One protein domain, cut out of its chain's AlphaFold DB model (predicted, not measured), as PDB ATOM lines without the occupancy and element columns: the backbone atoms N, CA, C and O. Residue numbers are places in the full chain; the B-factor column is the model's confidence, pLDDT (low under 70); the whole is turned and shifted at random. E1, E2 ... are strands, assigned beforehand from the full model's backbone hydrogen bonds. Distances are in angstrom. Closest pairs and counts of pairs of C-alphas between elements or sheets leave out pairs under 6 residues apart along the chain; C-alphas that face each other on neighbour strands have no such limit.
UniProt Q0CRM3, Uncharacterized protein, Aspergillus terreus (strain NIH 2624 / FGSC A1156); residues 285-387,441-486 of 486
ATOM      1  N   ASN A 285     120.324  82.791  94.542       54.06
ATOM      2  CA  ASN A 285     120.331  81.634  93.646       54.06
ATOM      3  C   ASN A 285     120.334  80.290  94.424       54.06
ATOM      4  O   ASN A 285     121.388  79.819  94.866       54.06
ATOM      5  N   ALA A 286     119.164  79.670  94.613       65.50
ATOM      6  CA  ALA A 286     118.989  78.514  95.495       65.50
ATOM      7  C   ALA A 286     118.985  77.170  94.741       65.50
ATOM      8  O   ALA A 286     118.413  77.046  93.660       65.50
ATOM      9  N   SER A 287     119.592  76.137  95.341       77.25
ATOM     10  CA  SER A 287     119.428  74.740  94.904       77.25
ATOM     11  C   SER A 287     118.055  74.250  95.359       77.25
ATOM     12  O   SER A 287     117.820  74.169  96.563       77.25
ATOM     13  N   ILE A 288     117.169  73.939  94.410       87.81
ATOM     14  CA  ILE A 288     115.781  73.530  94.690       87.81
ATOM     15  C   ILE A 288     115.586  72.007  94.758       87.81
ATOM     16  O   ILE A 288     114.558  71.551  95.242       87.81
ATOM     17  N   TYR A 289     116.561  71.203  94.333       90.38
ATOM     18  CA  TYR A 289     116.512  69.741  94.459       90.38
ATOM     19  C   TYR A 289     117.668  69.208  95.304       90.38
ATOM     20  O   TYR A 289     118.762  69.783  95.323       90.38
ATOM     21  N   ALA A 290     117.415  68.082  95.974       85.12
ATOM     22  CA  ALA A 290     118.432  67.294  96.654       85.12
ATOM     23  C   ALA A 290     119.458  66.738  95.650       85.12
ATOM     24  O   ALA A 290     119.146  66.448  94.491       85.12
ATOM     25  N   ASN A 291     120.696  66.582  96.099       81.38
ATOM     26  CA  ASN A 291     121.855  66.249  95.273       81.38
ATOM     27  C   ASN A 291     122.211  64.753  95.295       81.38
ATOM     28  O   ASN A 291     121.379  63.936  95.685       81.38
ATOM     29  N   GLU A 292     123.430  64.391  94.879       71.75
ATOM     30  CA  GLU A 292     123.910  63.001  94.875       71.75
ATOM     31  C   GLU A 292     123.975  62.362  96.274       71.75
ATOM     32  O   GLU A 292     123.882  61.148  96.393       71.75
ATOM     33  N   THR A 293     124.052  63.158  97.349       76.69
ATOM     34  CA  THR A 293     124.004  62.644  98.731       76.69
ATOM     35  C   THR A 293     122.589  62.274  99.194       76.69
ATOM     36  O   THR A 293     122.397  61.911 100.352       76.69
ATOM     37  N   PHE A 294     121.578  62.363  98.321       79.75
ATOM     38  CA  PHE A 294     120.287  61.719  98.548       79.75
ATOM     39  C   PHE A 294     120.407  60.229  98.220       79.75
ATOM     40  O   PHE A 294     120.580  59.861  97.062       79.75
ATOM     41  N   THR A 295     120.279  59.375  99.237       74.44
ATOM     42  CA  THR A 295     120.468  57.914  99.165       74.44
ATOM     43  C   THR A 295     119.299  57.175  98.488       74.44
ATOM     44  O   THR A 295     118.809  56.173  98.999       74.44
ATOM     45  N   SER A 296     118.808  57.703  97.367       79.50
ATOM     46  CA  SER A 296     117.820  57.079  96.488       79.50
ATOM     47  C   SER A 296     118.144  57.425  95.039       79.50
ATOM     48  O   SER A 296     118.145  58.596  94.652       79.50
ATOM     49  N   PHE A 297     118.359  56.389  94.231       77.06
ATOM     50  CA  PHE A 297     118.520  56.499  92.780       77.06
ATOM     51  C   PHE A 297     117.211  56.926  92.091       77.06
ATOM     52  O   PHE A 297     117.230  57.620  91.075       77.06
ATOM     53  N   PHE A 298     116.060  56.584  92.680       86.12
ATOM     54  CA  PHE A 298     114.737  56.873  92.129       86.12
ATOM     55  C   PHE A 298     114.273  58.300  92.450       86.12
ATOM     56  O   PHE A 298     114.398  58.776  93.584       86.12
ATOM     57  N   ARG A 299     113.725  58.976  91.429       89.81
ATOM     58  CA  ARG A 299     113.169  60.343  91.471       89.81
ATOM     59  C   ARG A 299     111.934  60.418  90.569       89.81
ATOM     60  O   ARG A 299     111.944  61.046  89.513       89.81
ATOM     61  N   ARG A 300     110.881  59.688  90.941       92.00
ATOM     62  CA  ARG A 300     109.726  59.416  90.071       92.00
ATOM     63  C   ARG A 300     108.725  60.572  90.082       92.00
ATOM     64  O   ARG A 300     107.784  60.603  90.876       92.00
ATOM     65  N   LEU A 301     108.985  61.548  89.212       93.75
ATOM     66  CA  LEU A 301     108.079  62.643  88.855       93.75
ATOM     67  C   LEU A 301     106.818  62.139  88.144       93.75
ATOM     68  O   LEU A 301     106.819  61.082  87.513       93.75
ATOM     69  N   THR A 302     105.735  62.914  88.208       91.94
ATOM     70  CA  THR A 302     104.482  62.556  87.533       91.94
ATOM     71  C   THR A 302     103.742  63.780  87.011       91.94
ATOM     72  O   THR A 302     103.700  64.828  87.657       91.94
ATOM     73  N   PHE A 303     103.129  63.634  85.840       90.94
ATOM     74  CA  PHE A 303     102.111  64.563  85.371       90.94
ATOM     75  C   PHE A 303     100.770  64.265  86.049       90.94
ATOM     76  O   PHE A 303     100.465  63.122  86.397       90.94
ATOM     77  N   ALA A 304      99.949  65.297  86.209       89.56
ATOM     78  CA  ALA A 304      98.522  65.121  86.438       89.56
ATOM     79  C   ALA A 304      97.853  64.402  85.239       89.56
ATOM     80  O   ALA A 304      98.368  64.498  84.122       89.56
ATOM     81  N   PRO A 305      96.705  63.714  85.424       86.69
ATOM     82  CA  PRO A 305      96.030  62.986  84.339       86.69
ATOM     83  C   PRO A 305      95.546  63.885  83.188       86.69
ATOM     84  O   PRO A 305      95.378  63.417  82.066       86.69
ATOM     85  N   ASP A 306      95.361  65.178  83.458       83.81
ATOM     86  CA  ASP A 306      95.016  66.225  82.488       83.81
ATOM     87  C   ASP A 306      96.250  66.815  81.768       83.81
ATOM     88  O   ASP A 306      96.126  67.647  80.870       83.81
ATOM     89  N   GLY A 307      97.458  66.434  82.196       86.31
ATOM     90  CA  GLY A 307      98.724  66.996  81.745       86.31
ATOM     91  C   GLY A 307      98.927  68.486  82.057       86.31
ATOM     92  O   GLY A 307      99.823  69.082  81.450       86.31
ATOM     93  N   SER A 308      98.126  69.102  82.938       85.81
ATOM     94  CA  SER A 308      98.187  70.543  83.249       85.81
ATOM     95  C   SER A 308      99.192  70.878  84.354       85.81
ATOM     96  O   SER A 308      99.831  71.935  84.304       85.81
ATOM     97  N   LEU A 309      99.375  69.957  85.309       90.38
ATOM     98  CA  LEU A 309     100.338  70.041  86.407       90.38
ATOM     99  C   LEU A 309     101.441  68.982  86.278       90.38
ATOM    100  O   LEU A 309     101.203  67.868  85.812       90.38
ATOM    101  N   LEU A 310     102.636  69.325  86.755       91.81
ATOM    102  CA  LEU A 310     103.784  68.431  86.918       91.81
ATOM    103  C   LEU A 310     104.239  68.454  88.380       91.81
ATOM    104  O   LEU A 310     104.533  69.524  88.914       91.81
ATOM    105  N   PHE A 311     104.340  67.279  89.002       93.56
ATOM    106  CA  PHE A 311     104.816  67.085  90.370       93.56
ATOM    107  C   PHE A 311     106.229  66.489  90.347       93.56
ATOM    108  O   PHE A 311     106.438  65.413  89.783       93.56
ATOM    109  N   THR A 312     107.195  67.161  90.978       94.25
ATOM    110  CA  THR A 312     108.604  66.729  91.019       94.25
ATOM    111  C   THR A 312     109.051  66.407  92.455       94.25
ATOM    112  O   THR A 312     109.024  67.321  93.293       94.25
ATOM    113  N   PRO A 313     109.465  65.159  92.759       93.94
ATOM    114  CA  PRO A 313     109.991  64.758  94.065       93.94
ATOM    115  C   PRO A 313     111.437  65.233  94.293       93.94
ATOM    116  O   PRO A 313     112.032  65.912  93.450       93.94
ATOM    117  N   ALA A 314     111.992  64.865  95.452       92.38
ATOM    118  CA  ALA A 314     113.320  65.237  95.940       92.38
ATOM    119  C   ALA A 314     113.546  66.762  96.028       92.38
ATOM    120  O   ALA A 314     114.679  67.241  95.925       92.38
ATOM    121  N   GLY A 315     112.473  67.535  96.213       90.69
ATOM    122  CA  GLY A 315     112.532  68.981  96.385       90.69
ATOM    123  C   GLY A 315     113.090  69.373  97.752       90.69
ATOM    124  O   GLY A 315     112.781  68.754  98.771       90.69
ATOM    125  N   GLN A 316     113.877  70.444  97.777       88.88
ATOM    126  CA  GLN A 316     114.345  71.111  98.987       88.88
ATOM    127  C   GLN A 316     113.901  72.575  98.958       88.88
ATOM    128  O   GLN A 316     114.143  73.292  97.987       88.88
ATOM    129  N   TYR A 317     113.240  73.019 100.024       85.19
ATOM    130  CA  TYR A 317     112.858  74.410 100.243       85.19
ATOM    131  C   TYR A 317     113.679  74.979 101.401       85.19
ATOM    132  O   TYR A 317     113.763  74.358 102.459       85.19
ATOM    133  N   LYS A 318     114.297  76.147 101.210       83.69
ATOM    134  CA  LYS A 318     115.119  76.795 102.240       83.69
ATOM    135  C   LYS A 318     114.352  77.917 102.924       83.69
ATOM    136  O   LYS A 318     113.801  78.781 102.248       83.69
ATOM    137  N   THR A 319     114.368  77.933 104.253       78.56
ATOM    138  CA  THR A 319     113.849  79.045 105.057       78.56
ATOM    139  C   THR A 319     114.967  79.601 105.936       78.56
ATOM    140  O   THR A 319     115.549  78.886 106.749       78.56
ATOM    141  N   SER A 320     115.313  80.873 105.733       79.62
ATOM    142  CA  SER A 320     116.342  81.571 106.509       79.62
ATOM    143  C   SER A 320     115.692  82.276 107.694       79.62
ATOM    144  O   SER A 320     114.903  83.204 107.513       79.62
ATOM    145  N   HIS A 321     116.042  81.864 108.907       75.81
ATOM    146  CA  HIS A 321     115.589  82.491 110.143       75.81
ATOM    147  C   HIS A 321     116.692  83.396 110.694       75.81
ATOM    148  O   HIS A 321     117.837  82.975 110.836       75.81
ATOM    149  N   VAL A 322     116.364  84.655 110.986       75.75
ATOM    150  CA  VAL A 322     117.265  85.574 111.700       75.75
ATOM    151  C   VAL A 322     117.226  85.213 113.185       75.75
ATOM    152  O   VAL A 322     116.135  85.027 113.729       75.75
ATOM    153  N   SER A 323     118.380  85.100 113.848       71.38
ATOM    154  CA  SER A 323     118.410  84.793 115.280       71.38
ATOM    155  C   SER A 323     117.778  85.919 116.098       71.38
ATOM    156  O   SER A 323     118.168  87.080 115.985       71.38
ATOM    157  N   ALA A 324     116.862  85.567 117.003       68.44
ATOM    158  CA  ALA A 324     116.259  86.513 117.943       68.44
ATOM    159  C   ALA A 324     117.281  87.151 118.910       68.44
ATOM    160  O   ALA A 324     116.985  88.170 119.525       68.44
ATOM    161  N   THR A 325     118.477  86.562 119.046       75.38
ATOM    162  CA  THR A 325     119.564  87.068 119.904       75.38
ATOM    163  C   THR A 325     120.645  87.840 119.147       75.38
ATOM    164  O   THR A 325     121.509  88.433 119.783       75.38
ATOM    165  N   ASP A 326     120.668  87.764 117.812       74.44
ATOM    166  CA  ASP A 326     121.733  88.328 116.975       74.44
ATOM    167  C   ASP A 326     121.212  88.555 115.540       74.44
ATOM    168  O   ASP A 326     121.124  87.600 114.759       74.44
ATOM    169  N   PRO A 327     120.883  89.804 115.155       70.31
ATOM    170  CA  PRO A 327     120.337  90.101 113.834       70.31
ATOM    171  C   PRO A 327     121.344  89.919 112.686       70.31
ATOM    172  O   PRO A 327     120.928  89.905 111.529       70.31
ATOM    173  N   ALA A 328     122.645  89.755 112.966       76.25
ATOM    174  CA  ALA A 328     123.644  89.424 111.949       76.25
ATOM    175  C   ALA A 328     123.707  87.913 111.644       76.25
ATOM    176  O   ALA A 328     124.264  87.511 110.619       76.25
ATOM    177  N   LYS A 329     123.126  87.061 112.500       73.69
ATOM    178  CA  LYS A 329     123.235  85.599 112.414       73.69
ATOM    179  C   LYS A 329     121.966  84.954 111.859       73.69
ATOM    180  O   LYS A 329     120.986  84.741 112.571       73.69
ATOM    181  N   THR A 330     122.010  84.584 110.581       74.25
ATOM    182  CA  THR A 330     120.959  83.804 109.908       74.25
ATOM    183  C   THR A 330     121.214  82.300 110.002       74.25
ATOM    184  O   THR A 330     122.291  81.836 109.626       74.25
ATOM    185  N   THR A 331     120.212  81.530 110.419       76.81
ATOM    186  CA  THR A 331     120.186  80.061 110.353       76.81
ATOM    187  C   THR A 331     119.283  79.598 109.211       76.81
ATOM    188  O   THR A 331     118.088  79.896 109.218       76.81
ATOM    189  N   ASP A 332     119.834  78.855 108.249       79.44
ATOM    190  CA  ASP A 332     119.071  78.247 107.151       79.44
ATOM    191  C   ASP A 332     118.556  76.857 107.558       79.44
ATOM    192  O   ASP A 332     119.347  75.943 107.798       79.44
ATOM    193  N   GLU A 333     117.238  76.673 107.567       82.62
ATOM    194  CA  GLU A 333     116.583  75.366 107.667       82.62
ATOM    195  C   GLU A 333     116.213  74.852 106.262       82.62
ATOM    196  O   GLU A 333     115.834  75.628 105.376       82.62
ATOM    197  N   ILE A 334     116.328  73.536 106.046       83.00
ATOM    198  CA  ILE A 334     115.988  72.870 104.780       83.00
ATOM    199  C   ILE A 334     114.790  71.945 104.998       83.00
ATOM    200  O   ILE A 334     114.892  70.923 105.672       83.00
ATOM    201  N   ILE A 335     113.667  72.290 104.373       85.12
ATOM    202  CA  ILE A 335     112.411  71.540 104.418       85.12
ATOM    203  C   ILE A 335     112.330  70.655 103.168       85.12
ATOM    204  O   ILE A 335     112.413  71.152 102.042       85.12
ATOM    205  N   ASN A 336     112.145  69.345 103.348       88.31
ATOM    206  CA  ASN A 336     111.881  68.438 102.228       88.31
ATOM    207  C   ASN A 336     110.485  68.699 101.652       88.31
ATOM    208  O   ASN A 336     109.535  68.973 102.391       88.31
ATOM    209  N   THR A 337     110.353  68.624 100.328       89.44
ATOM    210  CA  THR A 337     109.108  68.992  99.652       89.44
ATOM    211  C   THR A 337     108.919  68.276  98.309       89.44
ATOM    212  O   THR A 337     109.835  67.658  97.763       89.44
ATOM    213  N   VAL A 338     107.710  68.372  97.758       91.50
ATOM    214  CA  VAL A 338     107.415  68.129  96.338       91.50
ATOM    215  C   VAL A 338     107.079  69.478  95.719       91.50
ATOM    216  O   VAL A 338     106.211  70.180  96.238       91.50
ATOM    217  N   TYR A 339     107.741  69.832  94.620       92.19
ATOM    218  CA  TYR A 339     107.421  71.039  93.854       92.19
ATOM    219  C   TYR A 339     106.382  70.751  92.769       92.19
ATOM    220  O   TYR A 339     106.345  69.651  92.214       92.19
ATOM    221  N   ILE A 340     105.545  71.750  92.479       91.50
ATOM    222  CA  ILE A 340     104.440  71.656  91.523       91.50
ATOM    223  C   ILE A 340     104.552  72.793  90.504       91.50
ATOM    224  O   ILE A 340     104.581  73.969  90.868       91.50
ATOM    225  N   TYR A 341     104.583  72.439  89.221       88.50
ATOM    226  CA  TYR A 341     104.641  73.369  88.089       88.50
ATOM    227  C   TYR A 341     103.373  73.262  87.240       88.50
ATOM    228  O   TYR A 341     102.759  72.200  87.170       88.50
ATOM    229  N   THR A 342     103.018  74.337  86.535       87.62
ATOM    230  CA  THR A 342     102.034  74.280  85.442       87.62
ATOM    231  C   THR A 342     102.727  73.999  84.111       87.62
ATOM    232  O   THR A 342     103.857  74.436  83.886       87.62
ATOM    233  N   ARG A 343     102.028  73.339  83.180       82.88
ATOM    234  CA  ARG A 343     102.533  73.034  81.827       82.88
ATOM    235  C   ARG A 343     102.986  74.283  81.055       82.88
ATOM    236  O   ARG A 343     103.964  74.239  80.321       82.88
ATOM    237  N   ALA A 344     102.305  75.412  81.258       76.19
ATOM    238  CA  ALA A 344     102.642  76.713  80.668       76.19
ATOM    239  C   ALA A 344     103.653  77.541  81.501       76.19
ATOM    240  O   ALA A 344     103.868  78.725  81.227       76.19
ATOM    241  N   GLY A 345     104.225  76.955  82.558       77.94
ATOM    242  CA  GLY A 345     105.042  77.638  83.562       77.94
ATOM    243  C   GLY A 345     106.363  76.949  83.898       77.94
ATOM    244  O   GLY A 345     106.992  77.344  84.869       77.94
ATOM    245  N   PHE A 346     106.815  75.958  83.121       78.56
ATOM    246  CA  PHE A 346     108.076  75.245  83.385       78.56
ATOM    247  C   PHE A 346     109.313  76.153  83.472       78.56
ATOM    248  O   PHE A 346     110.240  75.856  84.212       78.56
ATOM    249  N   ASN A 347     109.333  77.264  82.730       74.88
ATOM    250  CA  ASN A 347     110.409  78.261  82.753       74.88
ATOM    251  C   ASN A 347     110.222  79.350  83.831       74.88
ATOM    252  O   ASN A 347     110.842  80.410  83.747       74.88
ATOM    253  N   LYS A 348     109.345  79.115  84.810       79.12
ATOM    254  CA  LYS A 348     109.057  79.992  85.951       79.12
ATOM    255  C   LYS A 348     109.281  79.206  87.252       79.12
ATOM    256  O   LYS A 348     109.312  77.974  87.208       79.12
ATOM    257  N   PRO A 349     109.401  79.883  88.409       77.94
ATOM    258  CA  PRO A 349     109.389  79.212  89.704       77.94
ATOM    259  C   PRO A 349     108.180  78.271  89.864       77.94
ATOM    260  O   PRO A 349     107.122  78.546  89.283       77.94
ATOM    261  N   PRO A 350     108.305  77.192  90.662       85.19
ATOM    262  CA  PRO A 350     107.181  76.328  91.019       85.19
ATOM    263  C   PRO A 350     105.979  77.154  91.484       85.19
ATOM    264  O   PRO A 350     106.140  78.077  92.281       85.19
ATOM    265  N   ILE A 351     104.769  76.822  91.031       84.94
ATOM    266  CA  ILE A 351     103.562  77.549  91.461       84.94
ATOM    267  C   ILE A 351     103.141  77.187  92.889       84.94
ATOM    268  O   ILE A 351     102.399  77.933  93.522       84.94
ATOM    269  N   SER A 352     103.590  76.033  93.385       84.56
ATOM    270  CA  SER A 352     103.326  75.545  94.734       84.56
ATOM    271  C   SER A 352     104.399  74.538  95.158       84.56
ATOM    272  O   SER A 352     105.119  73.978  94.323       84.56
ATOM    273  N   HIS A 353     104.495  74.298  96.462       87.06
ATOM    274  CA  HIS A 353     105.298  73.232  97.043       87.06
ATOM    275  C   HIS A 353     104.549  72.605  98.228       87.06
ATOM    276  O   HIS A 353     103.718  73.259  98.856       87.06
ATOM    277  N   LEU A 354     104.821  71.334  98.521       85.44
ATOM    278  CA  LEU A 354     104.155  70.575  99.586       85.44
ATOM    279  C   LEU A 354     105.085  70.438 100.803       85.44
ATOM    280  O   LEU A 354     105.986  69.597 100.763       85.44
ATOM    281  N   PRO A 355     104.958  71.274 101.849       73.06
ATOM    282  CA  PRO A 355     105.784  71.173 103.051       73.06
ATOM    283  C   PRO A 355     105.358  70.002 103.957       73.06
ATOM    284  O   PRO A 355     104.301  69.395 103.779       73.06
ATOM    285  N   GLY A 356     106.175  69.727 104.980       70.19
ATOM    286  CA  GLY A 356     105.862  68.768 106.049       70.19
ATOM    287  C   GLY A 356     106.406  67.349 105.845       70.19
ATOM    288  O   GLY A 356     106.082  66.461 106.632       70.19
ATOM    289  N   HIS A 357     107.237  67.111 104.826       83.06
ATOM    290  CA  HIS A 357     107.882  65.810 104.613       83.06
ATOM    291  C   HIS A 357     109.081  65.658 105.565       83.06
ATOM    292  O   HIS A 357     110.051  66.410 105.477       83.06
ATOM    293  N   LYS A 358     109.034  64.690 106.495       82.38
ATOM    294  CA  LYS A 358     110.143  64.432 107.443       82.38
ATOM    295  C   LYS A 358     111.397  63.912 106.736       82.38
ATOM    296  O   LYS A 358     112.511  64.310 107.068       82.38
ATOM    297  N   LYS A 359     111.211  63.044 105.743       87.50
ATOM    298  CA  LYS A 359     112.249  62.538 104.835       87.50
ATOM    299  C   LYS A 359     112.028  63.101 103.425       87.50
ATOM    300  O   LYS A 359     110.918  63.548 103.135       87.50
ATOM    301  N   PRO A 360     113.030  63.072 102.530       88.75
ATOM    302  CA  PRO A 360     112.830  63.477 101.143       88.75
ATOM    303  C   PRO A 360     111.787  62.602 100.434       88.75
ATOM    304  O   PRO A 360     111.661  61.409 100.723       88.75
ATOM    305  N   SER A 361     111.065  63.198  99.486       91.50
ATOM    306  CA  SER A 361     110.149  62.494  98.587       91.50
ATOM    307  C   SER A 361     110.928  61.730  97.505       91.50
ATOM    308  O   SER A 361     111.866  62.269  96.920       91.50
ATOM    309  N   VAL A 362     110.535  60.481  97.238       92.25
ATOM    310  CA  VAL A 362     111.141  59.584  96.231       92.25
ATOM    311  C   VAL A 362     110.276  59.517  94.970       92.25
ATOM    312  O   VAL A 362     110.776  59.651  93.852       92.25
ATOM    313  N   ALA A 363     108.965  59.343  95.151       93.88
ATOM    314  CA  ALA A 363     108.001  59.154  94.074       93.88
ATOM    315  C   ALA A 363     106.718  59.953  94.325       93.88
ATOM    316  O   ALA A 363     106.286  60.122  95.467       93.88
ATOM    317  N   VAL A 364     106.082  60.405  93.246       94.69
ATOM    318  CA  VAL A 364     104.726  60.965  93.258       94.69
ATOM    319  C   VAL A 364     103.897  60.239  92.205       94.69
ATOM    320  O   VAL A 364     104.388  59.966  91.113       94.69
ATOM    321  N   LYS A 365     102.630  59.940  92.501       94.69
ATOM    322  CA  LYS A 365     101.693  59.370  91.523       94.69
ATOM    323  C   LYS A 365     100.310  59.989  91.674       94.69
ATOM    324  O   LYS A 365      99.740  59.965  92.767       94.69
ATOM    325  N   CYS A 366      99.751  60.506  90.586       92.75
ATOM    326  CA  CYS A 366      98.346  60.909  90.548       92.75
ATOM    327  C   CYS A 366      97.445  59.686  90.351       92.75
ATOM    328  O   CYS A 366      97.796  58.781  89.595       92.75
ATOM    329  N   SER A 367      96.283  59.680  91.004       92.06
ATOM    330  CA  SER A 367      95.204  58.756  90.665       92.06
ATOM    331  C   SER A 367      94.712  59.071  89.246       92.06
ATOM    332  O   SER A 367      94.589  60.254  88.916       92.06
ATOM    333  N   PRO A 368      94.408  58.066  88.404       86.38
ATOM    334  CA  PRO A 368      93.852  58.293  87.067       86.38
ATOM    335  C   PRO A 368      92.397  58.796  87.095       86.38
ATOM    336  O   PRO A 368      91.860  59.178  86.059       86.38
ATOM    337  N   ILE A 369      91.744  58.794  88.264       89.00
ATOM    338  CA  ILE A 369      90.335  59.163  88.427       89.00
ATOM    339  C   ILE A 369      90.207  60.660  88.743       89.00
ATOM    340  O   ILE A 369      90.815  61.174  89.684       89.00
ATOM    341  N   TYR A 370      89.343  61.350  87.997       89.94
ATOM    342  CA  TYR A 370      88.884  62.696  88.339       89.94
ATOM    343  C   TYR A 370      87.785  62.626  89.402       89.94
ATOM    344  O   TYR A 370      86.777  61.943  89.226       89.94
ATOM    345  N   TYR A 371      87.955  63.363  90.496       89.56
ATOM    346  CA  TYR A 371      86.977  63.441  91.577       89.56
ATOM    347  C   TYR A 371      86.206  64.762  91.526       89.56
ATOM    348  O   TYR A 371      86.715  65.789  91.078       89.56
ATOM    349  N   THR A 372      84.990  64.769  92.064       89.25
ATOM    350  CA  THR A 372      84.248  66.011  92.303       89.25
ATOM    351  C   THR A 372      84.928  66.881  93.368       89.25
ATOM    352  O   THR A 372      85.672  66.397  94.238       89.25
ATOM    353  N   LEU A 373      84.667  68.189  93.290       86.38
ATOM    354  CA  LEU A 373      85.045  69.154  94.318       86.38
ATOM    355  C   LEU A 373      84.221  68.901  95.593       86.38
ATOM    356  O   LEU A 373      83.003  68.733  95.547       86.38
ATOM    357  N   ARG A 374      84.889  68.883  96.747       80.81
ATOM    358  CA  ARG A 374      84.273  68.813  98.075       80.81
ATOM    359  C   ARG A 374      83.560  70.123  98.396       80.81
ATOM    360  O   ARG A 374      84.128  71.201  98.226       80.81
ATOM    361  N   GLN A 375      82.365  69.998  98.965       80.31
ATOM    362  CA  GLN A 375      81.585  71.119  99.497       80.31
ATOM    363  C   GLN A 375      82.098  71.611 100.863       80.31
ATOM    364  O   GLN A 375      81.845  72.751 101.224       80.31
ATOM    365  N   ALA A 376      82.845  70.789 101.609       73.31
ATOM    366  CA  ALA A 376      83.363  71.128 102.936       73.31
ATOM    367  C   ALA A 376      84.820  70.656 103.125       73.31
ATOM    368  O   ALA A 376      85.218  69.648 102.524       73.31
ATOM    369  N   PRO A 377      85.620  71.325 103.981       66.50
ATOM    370  CA  PRO A 377      86.911  70.803 104.418       66.50
ATOM    371  C   PRO A 377      86.759  69.442 105.110       66.50
ATOM    372  O   PRO A 377      85.776  69.180 105.800       66.50
ATOM    373  N   GLN A 378      87.759  68.578 104.956       66.69
ATOM    374  CA  GLN A 378      87.898  67.332 105.713       66.69
ATOM    375  C   GLN A 378      89.224  67.357 106.486       66.69
ATOM    376  O   GLN A 378      90.225  67.783 105.903       66.69
ATOM    377  N   PRO A 379      89.271  66.917 107.755       69.56
ATOM    378  CA  PRO A 379      90.522  66.814 108.500       69.56
ATOM    379  C   PRO A 379      91.410  65.689 107.946       69.56
ATOM    380  O   PRO A 379      90.914  64.680 107.432       69.56
ATOM    381  N   ALA A 380      92.727  65.855 108.086       67.06
ATOM    382  CA  ALA A 380      93.715  64.846 107.718       67.06
ATOM    383  C   ALA A 380      93.525  63.566 108.550       67.06
ATOM    384  O   ALA A 380      93.457  63.619 109.778       67.06
ATOM    385  N   ARG A 381      93.457  62.400 107.895       71.38
ATOM    386  CA  ARG A 381      93.386  61.104 108.588       71.38
ATOM    387  C   ARG A 381      94.781  60.499 108.721       71.38
ATOM    388  O   ARG A 381      95.374  60.072 107.735       71.38
ATOM    389  N   HIS A 382      95.298  60.454 109.940       68.38
ATOM    390  CA  HIS A 382      96.568  59.798 110.241       68.38
ATOM    391  C   HIS A 382      96.335  58.304 110.498       68.38
ATOM    392  O   HIS A 382      95.409  57.937 111.218       68.38
ATOM    393  N   ILE A 383      97.152  57.455 109.875       67.44
ATOM    394  CA  ILE A 383      97.123  55.997 109.997       67.44
ATOM    395  C   ILE A 383      98.567  55.532 110.201       67.44
ATOM    396  O   ILE A 383      99.307  55.320 109.243       67.44
ATOM    397  N   THR A 384      98.990  55.387 111.451       63.25
ATOM    398  CA  THR A 384     100.242  54.682 111.751       63.25
ATOM    399  C   THR A 384      99.951  53.189 111.710       63.25
ATOM    400  O   THR A 384      99.050  52.733 112.409       63.25
ATOM    401  N   LEU A 385     100.687  52.436 110.893       61.03
ATOM    402  CA  LEU A 385     100.723  50.980 111.007       61.03
ATOM    403  C   LEU A 385     101.889  50.642 111.929       61.03
ATOM    404  O   LEU A 385     103.025  50.973 111.608       61.03
ATOM    405  N   ASP A 386     101.625  50.051 113.089       51.91
ATOM    406  CA  ASP A 386     102.714  49.626 113.964       51.91
ATOM    407  C   ASP A 386     103.197  48.235 113.545       51.91
ATOM    408  O   ASP A 386     102.486  47.244 113.693       51.91
ATOM    409  N   THR A 387     104.397  48.167 112.971       48.66
ATOM    410  CA  THR A 387     105.047  46.913 112.563       48.66
ATOM    411  C   THR A 387     105.960  46.343 113.654       48.66
ATOM    412  O   THR A 387     106.765  45.461 113.360       48.66
ATOM    413  N   PRO A 441      89.675  76.042  96.162       65.81
ATOM    414  CA  PRO A 441      90.635  74.985  95.901       65.81
ATOM    415  C   PRO A 441      92.038  75.567  95.689       65.81
ATOM    416  O   PRO A 441      92.194  76.593  95.028       65.81
ATOM    417  N   VAL A 442      93.069  74.902  96.228       71.88
ATOM    418  CA  VAL A 442      94.480  75.325  96.079       71.88
ATOM    419  C   VAL A 442      94.871  75.486  94.608       71.88
ATOM    420  O   VAL A 442      95.588  76.423  94.262       71.88
ATOM    421  N   PHE A 443      94.357  74.612  93.741       76.94
ATOM    422  CA  PHE A 443      94.436  74.758  92.291       76.94
ATOM    423  C   PHE A 443      93.026  75.004  91.749       76.94
ATOM    424  O   PHE A 443      92.118  74.223  92.026       76.94
ATOM    425  N   SER A 444      92.840  76.064  90.958       74.94
ATOM    426  CA  SER A 444      91.549  76.492  90.395       74.94
ATOM    427  C   SER A 444      91.084  75.601  89.227       74.94
ATOM    428  O   SER A 444      90.854  76.074  88.114       74.94
ATOM    429  N   LEU A 445      91.000  74.295  89.478       81.62
ATOM    430  CA  LEU A 445      90.523  73.266  88.559       81.62
ATOM    431  C   LEU A 445      89.012  73.033  88.775       81.62
ATOM    432  O   LEU A 445      88.547  73.095  89.915       81.62
ATOM    433  N   PRO A 446      88.233  72.710  87.724       84.19
ATOM    434  CA  PRO A 446      86.801  72.402  87.852       84.19
ATOM    435  C   PRO A 446      86.530  71.021  88.484       84.19
ATOM    436  O   PRO A 446      85.385  70.671  88.764       84.19
ATOM    437  N   TYR A 447      87.581  70.235  88.709       87.00
ATOM    438  CA  TYR A 447      87.578  68.918  89.338       87.00
ATOM    439  C   TYR A 447      88.747  68.801  90.320       87.00
ATOM    440  O   TYR A 447      89.641  69.646  90.384       87.00
ATOM    441  N   ARG A 448      88.760  67.709  91.078       88.50
ATOM    442  CA  ARG A 448      89.778  67.388  92.070       88.50
ATOM    443  C   ARG A 448      90.609  66.194  91.618       88.50
ATOM    444  O   ARG A 448      90.059  65.144  91.300       88.50
ATOM    445  N   ILE A 449      91.929  66.337  91.650       90.81
ATOM    446  CA  ILE A 449      92.866  65.225  91.462       90.81
ATOM    447  C   ILE A 449      93.322  64.779  92.853       90.81
ATOM    448  O   ILE A 449      93.646  65.617  93.697       90.81
ATOM    449  N   VAL A 450      93.331  63.470  93.095       92.69
ATOM    450  CA  VAL A 450      93.936  62.850  94.285       92.69
ATOM    451  C   VAL A 450      95.294  62.292  93.883       92.69
ATOM    452  O   VAL A 450      95.428  61.703  92.811       92.69
ATOM    453  N   TYR A 451      96.316  62.485  94.712       93.62
ATOM    454  CA  TYR A 451      97.674  62.038  94.408       93.62
ATOM    455  C   TYR A 451      98.415  61.609  95.675       93.62
ATOM    456  O   TYR A 451      98.142  62.098  96.771       93.62
ATOM    457  N   ALA A 452      99.336  60.660  95.526       94.12
ATOM    458  CA  ALA A 452     100.148  60.111  96.604       94.12
ATOM    459  C   ALA A 452     101.612  60.523  96.426       94.12
ATOM    460  O   ALA A 452     102.134  60.522  95.310       94.12
ATOM    461  N   VAL A 453     102.262  60.857  97.538       93.00
ATOM    462  CA  VAL A 453     103.695  61.145  97.650       93.00
ATOM    463  C   VAL A 453     104.312  60.092  98.563       93.00
ATOM    464  O   VAL A 453     103.879  59.957  99.706       93.00
ATOM    465  N   ALA A 454     105.323  59.374  98.085       92.31
ATOM    466  CA  ALA A 454     106.144  58.502  98.917       92.31
ATOM    467  C   ALA A 454     107.383  59.270  99.387       92.31
ATOM    468  O   ALA A 454     108.136  59.808  98.568       92.31
ATOM    469  N   THR A 455     107.600  59.315 100.697       89.19
ATOM    470  CA  THR A 455     108.897  59.643 101.304       89.19
ATOM    471  C   THR A 455     109.701  58.353 101.509       89.19
ATOM    472  O   THR A 455     109.307  57.286 101.048       89.19
ATOM    473  N   GLN A 456     110.841  58.418 102.200       83.31
ATOM    474  CA  GLN A 456     111.584  57.211 102.591       83.31
ATOM    475  C   GLN A 456     110.853  56.346 103.643       83.31
ATOM    476  O   GLN A 456     111.213  55.187 103.808       83.31
ATOM    477  N   ASP A 457     109.870  56.902 104.361       82.19
ATOM    478  CA  ASP A 457     109.276  56.353 105.594       82.19
ATOM    479  C   ASP A 457     107.729  56.358 105.636       82.19
ATOM    480  O   ASP A 457     107.122  55.722 106.505       82.19
ATOM    481  N   ALA A 458     107.070  57.063 104.712       87.12
ATOM    482  CA  ALA A 458     105.621  57.234 104.696       87.12
ATOM    483  C   ALA A 458     105.056  57.429 103.278       87.12
ATOM    484  O   ALA A 458     105.745  57.857 102.352       87.12
ATOM    485  N   VAL A 459     103.753  57.178 103.137       90.25
ATOM    486  CA  VAL A 459     102.945  57.541 101.971       90.25
ATOM    487  C   VAL A 459     101.911  58.579 102.401       90.25
ATOM    488  O   VAL A 459     101.068  58.341 103.267       90.25
ATOM    489  N   MET A 460     101.979  59.761 101.796       89.81
ATOM    490  CA  MET A 460     101.118  60.904 102.088       89.81
ATOM    491  C   MET A 460     100.189  61.142 100.898       89.81
ATOM    492  O   MET A 460     100.644  61.453  99.798       89.81
ATOM    493  N   VAL A 461      98.884  60.986 101.111       90.75
ATOM    494  CA  VAL A 461      97.857  61.216 100.088       90.75
ATOM    495  C   VAL A 461      97.309  62.627 100.246       90.75
ATOM    496  O   VAL A 461      96.899  63.021 101.337       90.75
ATOM    497  N   TYR A 462      97.254  63.367  99.148       90.19
ATOM    498  CA  TYR A 462      96.779  64.744  99.043       90.19
ATOM    499  C   TYR A 462      95.629  64.842  98.028       90.19
ATOM    500  O   TYR A 462      95.347  63.898  97.285       90.19
ATOM    501  N   ASP A 463      94.983  66.006  97.965       88.69
ATOM    502  CA  ASP A 463      94.134  66.381  96.837       88.69
ATOM    503  C   ASP A 463      94.409  67.825  96.378       88.69
ATOM    504  O   ASP A 463      95.117  68.573  97.050       88.69
ATOM    505  N   THR A 464      93.893  68.223  95.213       86.62
ATOM    506  CA  THR A 464      94.100  69.578  94.662       86.62
ATOM    507  C   THR A 464      93.250  70.681  95.313       86.62
ATOM    508  O   THR A 464      93.327  71.835  94.887       86.62
ATOM    509  N   GLN A 465      92.456  70.376  96.346       81.94
ATOM    510  CA  GLN A 465      91.705  71.384  97.102       81.94
ATOM    511  C   GLN A 465      92.358  71.761  98.432       81.94
ATOM    512  O   GLN A 465      92.141  72.878  98.894       81.94
ATOM    513  N   GLN A 466      93.115  70.860  99.064       78.44
ATOM    514  CA  GLN A 466      93.668  71.068 100.404       78.44
ATOM    515  C   GLN A 466      95.177  71.341 100.398       78.44
ATOM    516  O   GLN A 466      95.926  70.819  99.580       78.44
ATOM    517  N   GLN A 467      95.633  72.156 101.355       69.88
ATOM    518  CA  GLN A 467      97.064  72.415 101.597       69.88
ATOM    519  C   GLN A 467      97.719  71.321 102.461       69.88
ATOM    520  O   GLN A 467      98.939  71.181 102.486       69.88
ATOM    521  N   THR A 468      96.903  70.541 103.171       78.38
ATOM    522  CA  THR A 468      97.298  69.417 104.025       78.38
ATOM    523  C   THR A 468      97.015  68.081 103.332       78.38
ATOM    524  O   THR A 468      96.078  68.007 102.535       78.38
ATOM    525  N   PRO A 469      97.748  67.000 103.658       83.62
ATOM    526  CA  PRO A 469      97.391  65.661 103.195       83.62
ATOM    527  C   PRO A 469      95.994  65.259 103.696       83.62
ATOM    528  O   PRO A 469      95.635  65.518 104.844       83.62
ATOM    529  N   ILE A 470      95.217  64.577 102.852       85.44
ATOM    530  CA  ILE A 470      93.943  63.950 103.240       85.44
ATOM    531  C   ILE A 470      94.162  62.681 104.066       85.44
ATOM    532  O   ILE A 470      93.316  62.321 104.885       85.44
ATOM    533  N   CYS A 471      95.291  62.001 103.851       84.56
ATOM    534  CA  CYS A 471      95.686  60.810 104.589       84.56
ATOM    535  C   CYS A 471      97.211  60.757 104.720       84.56
ATOM    536  O   CYS A 471      97.921  61.057 103.764       84.56
ATOM    537  N   VAL A 472      97.717  60.326 105.873       86.00
ATOM    538  CA  VAL A 472      99.139  59.997 106.064       86.00
ATOM    539  C   VAL A 472      99.220  58.564 106.555       86.00
ATOM    540  O   VAL A 472      98.585  58.244 107.558       86.00
ATOM    541  N   VAL A 473      99.982  57.725 105.855       84.62
ATOM    542  CA  VAL A 473     100.260  56.344 106.256       84.62
ATOM    543  C   VAL A 473     101.763  56.186 106.463       84.62
ATOM    544  O   VAL A 473     102.533  56.395 105.530       84.62
ATOM    545  N   SER A 474     102.196  55.862 107.679       83.06
ATOM    546  CA  SER A 474     103.617  55.755 108.055       83.06
ATOM    547  C   SER A 474     103.941  54.393 108.656       83.06
ATOM    548  O   SER A 474     103.032  53.709 109.126       83.06
ATOM    549  N   ASN A 475     105.231  54.032 108.653       73.69
ATOM    550  CA  ASN A 475     105.743  52.722 109.084       73.69
ATOM    551  C   ASN A 475     105.162  51.553 108.256       73.69
ATOM    552  O   ASN A 475     104.963  50.450 108.743       73.69
ATOM    553  N   LEU A 476     104.896  51.797 106.968       71.81
ATOM    554  CA  LEU A 476     104.351  50.802 106.034       71.81
ATOM    555  C   LEU A 476     105.342  49.678 105.669       71.81
ATOM    556  O   LEU A 476     104.912  48.644 105.165       71.81
ATOM    557  N   HIS A 477     106.650  49.899 105.835       69.69
ATOM    558  CA  HIS A 477     107.704  48.985 105.391       69.69
ATOM    559  C   HIS A 477     109.046  49.286 106.087       69.69
ATOM    560  O   HIS A 477     109.297  50.429 106.468       69.69
ATOM    561  N   PHE A 478     109.924  48.282 106.214       65.06
ATOM    562  CA  PHE A 478     111.248  48.428 106.846       65.06
ATOM    563  C   PHE A 478     112.314  49.059 105.929       65.06
ATOM    564  O   PHE A 478     113.278  49.643 106.420       65.06
ATOM    565  N   ALA A 479     112.146  48.954 104.608       72.88
ATOM    566  CA  ALA A 479     113.029  49.553 103.604       72.88
ATOM    567  C   ALA A 479     112.308  50.660 102.816       72.88
ATOM    568  O   ALA A 479     111.085  50.644 102.676       72.88
ATOM    569  N   THR A 480     113.072  51.614 102.281       78.75
ATOM    570  CA  THR A 480     112.547  52.831 101.644       78.75
ATOM    571  C   THR A 480     111.705  52.551 100.398       78.75
ATOM    572  O   THR A 480     112.116  51.762  99.548       78.75
ATOM    573  N   PHE A 481     110.586  53.260 100.234       86.19
ATOM    574  CA  PHE A 481     109.738  53.161  99.042       86.19
ATOM    575  C   PHE A 481     110.461  53.590  97.759       86.19
ATOM    576  O   PHE A 481     111.124  54.624  97.724       86.19
ATOM    577  N   THR A 482     110.280  52.804  96.696       88.00
ATOM    578  CA  THR A 482     110.944  52.953  95.389       88.00
ATOM    579  C   THR A 482     109.992  53.428  94.284       88.00
ATOM    580  O   THR A 482     110.415  54.112  93.349       88.00
ATOM    581  N   ASP A 483     108.697  53.108  94.372       90.69
ATOM    582  CA  ASP A 483     107.697  53.373  93.329       90.69
ATOM    583  C   ASP A 483     106.294  53.630  93.912       90.69
ATOM    584  O   ASP A 483     106.039  53.356  95.084       90.69
ATOM    585  N   LEU A 484     105.376  54.140  93.083       91.50
ATOM    586  CA  LEU A 484     103.953  54.285  93.412       91.50
ATOM    587  C   LEU A 484     103.052  54.005  92.193       91.50
ATOM    588  O   LEU A 484     103.303  54.445  91.065       91.50
ATOM    589  N   THR A 485     101.934  53.330  92.452       91.06
ATOM    590  CA  THR A 485     100.871  53.026  91.484       91.06
ATOM    591  C   THR A 485      99.491  53.138  92.158       91.06
ATOM    592  O   THR A 485      99.427  53.260  93.383       91.06
ATOM    593  N   TRP A 486      98.421  53.190  91.362       87.88
ATOM    594  CA  TRP A 486      97.025  53.428  91.767       87.88
ATOM    595  C   TRP A 486      96.099  52.458  91.042       87.88
ATOM    596  O   TRP A 486      96.401  52.200  89.856       87.88
TER     597      TRP A 486
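What this domain is: This is residues 285 to 387 and 441 to 486 of the 486 residues of an uncharacterized protein of Aspergillus terreus (strain NIH 2624 / FGSC A1156) (UniProt Q0CRM3). Two twisted sheets are partly face to face, their strands crossed: a five-stranded sheet of E4, E6, E7, E8 and E5, and a three-stranded sheet of E1, E2 and E3. The long hairpin of E1 and E2 bends, and its far part, turning at residues 324 to 325, reaches out from this sandwich. The 149 printed residues hold eight named strands, E1 to E8 along the chain, and no named helix; the class is all strand, with 71 residues, under half, in named elements. The order E4, E6, E7, E8, E5 is mixed, and E1, E2, E3 is antiparallel. The whole is compact, with a radius of gyration of the C-alphas of 16.4 A and spans of 50 by 41 by 32 A.

Where its parts are: E1, residues 309 to 323, begins at C-alpha (100.338, 70.041, 86.407), measures 37.1 A and bends by 74 degrees at residue 313. E2, 326 to 342, measures 39.7 A and bends by 73 degrees at 338. E3 is 352 to 357. E4, 361 to 371, measures 24.2 A. E5 is 381 to 384. E6, 448 to 455, measures 22.6 A. E7 is 458 to 463. E8, 471 to 474, ends at C-alpha (103.617, 55.755, 108.055).

How they stand to each other: E1, E2, E3 and E6, E7, E8 are meanders, each strand the antiparallel neighbour of the one before. N 317 and O 335 of E1 and E2 are 2.9 A apart, within hydrogen-bond range. The closest C-alphas of E1 and E4 are those of Ala 314 and Ser 361, 5.0 A. Edge strand E5 is parallel to E8, with N 383 and O 472 at 2.8 A.

The domain as a whole: Residues 388 to 440 are not printed; C-alphas 387 and 441 are 35.7 A apart. Confidence is under 70 in 17 residues, among them 382 to 387.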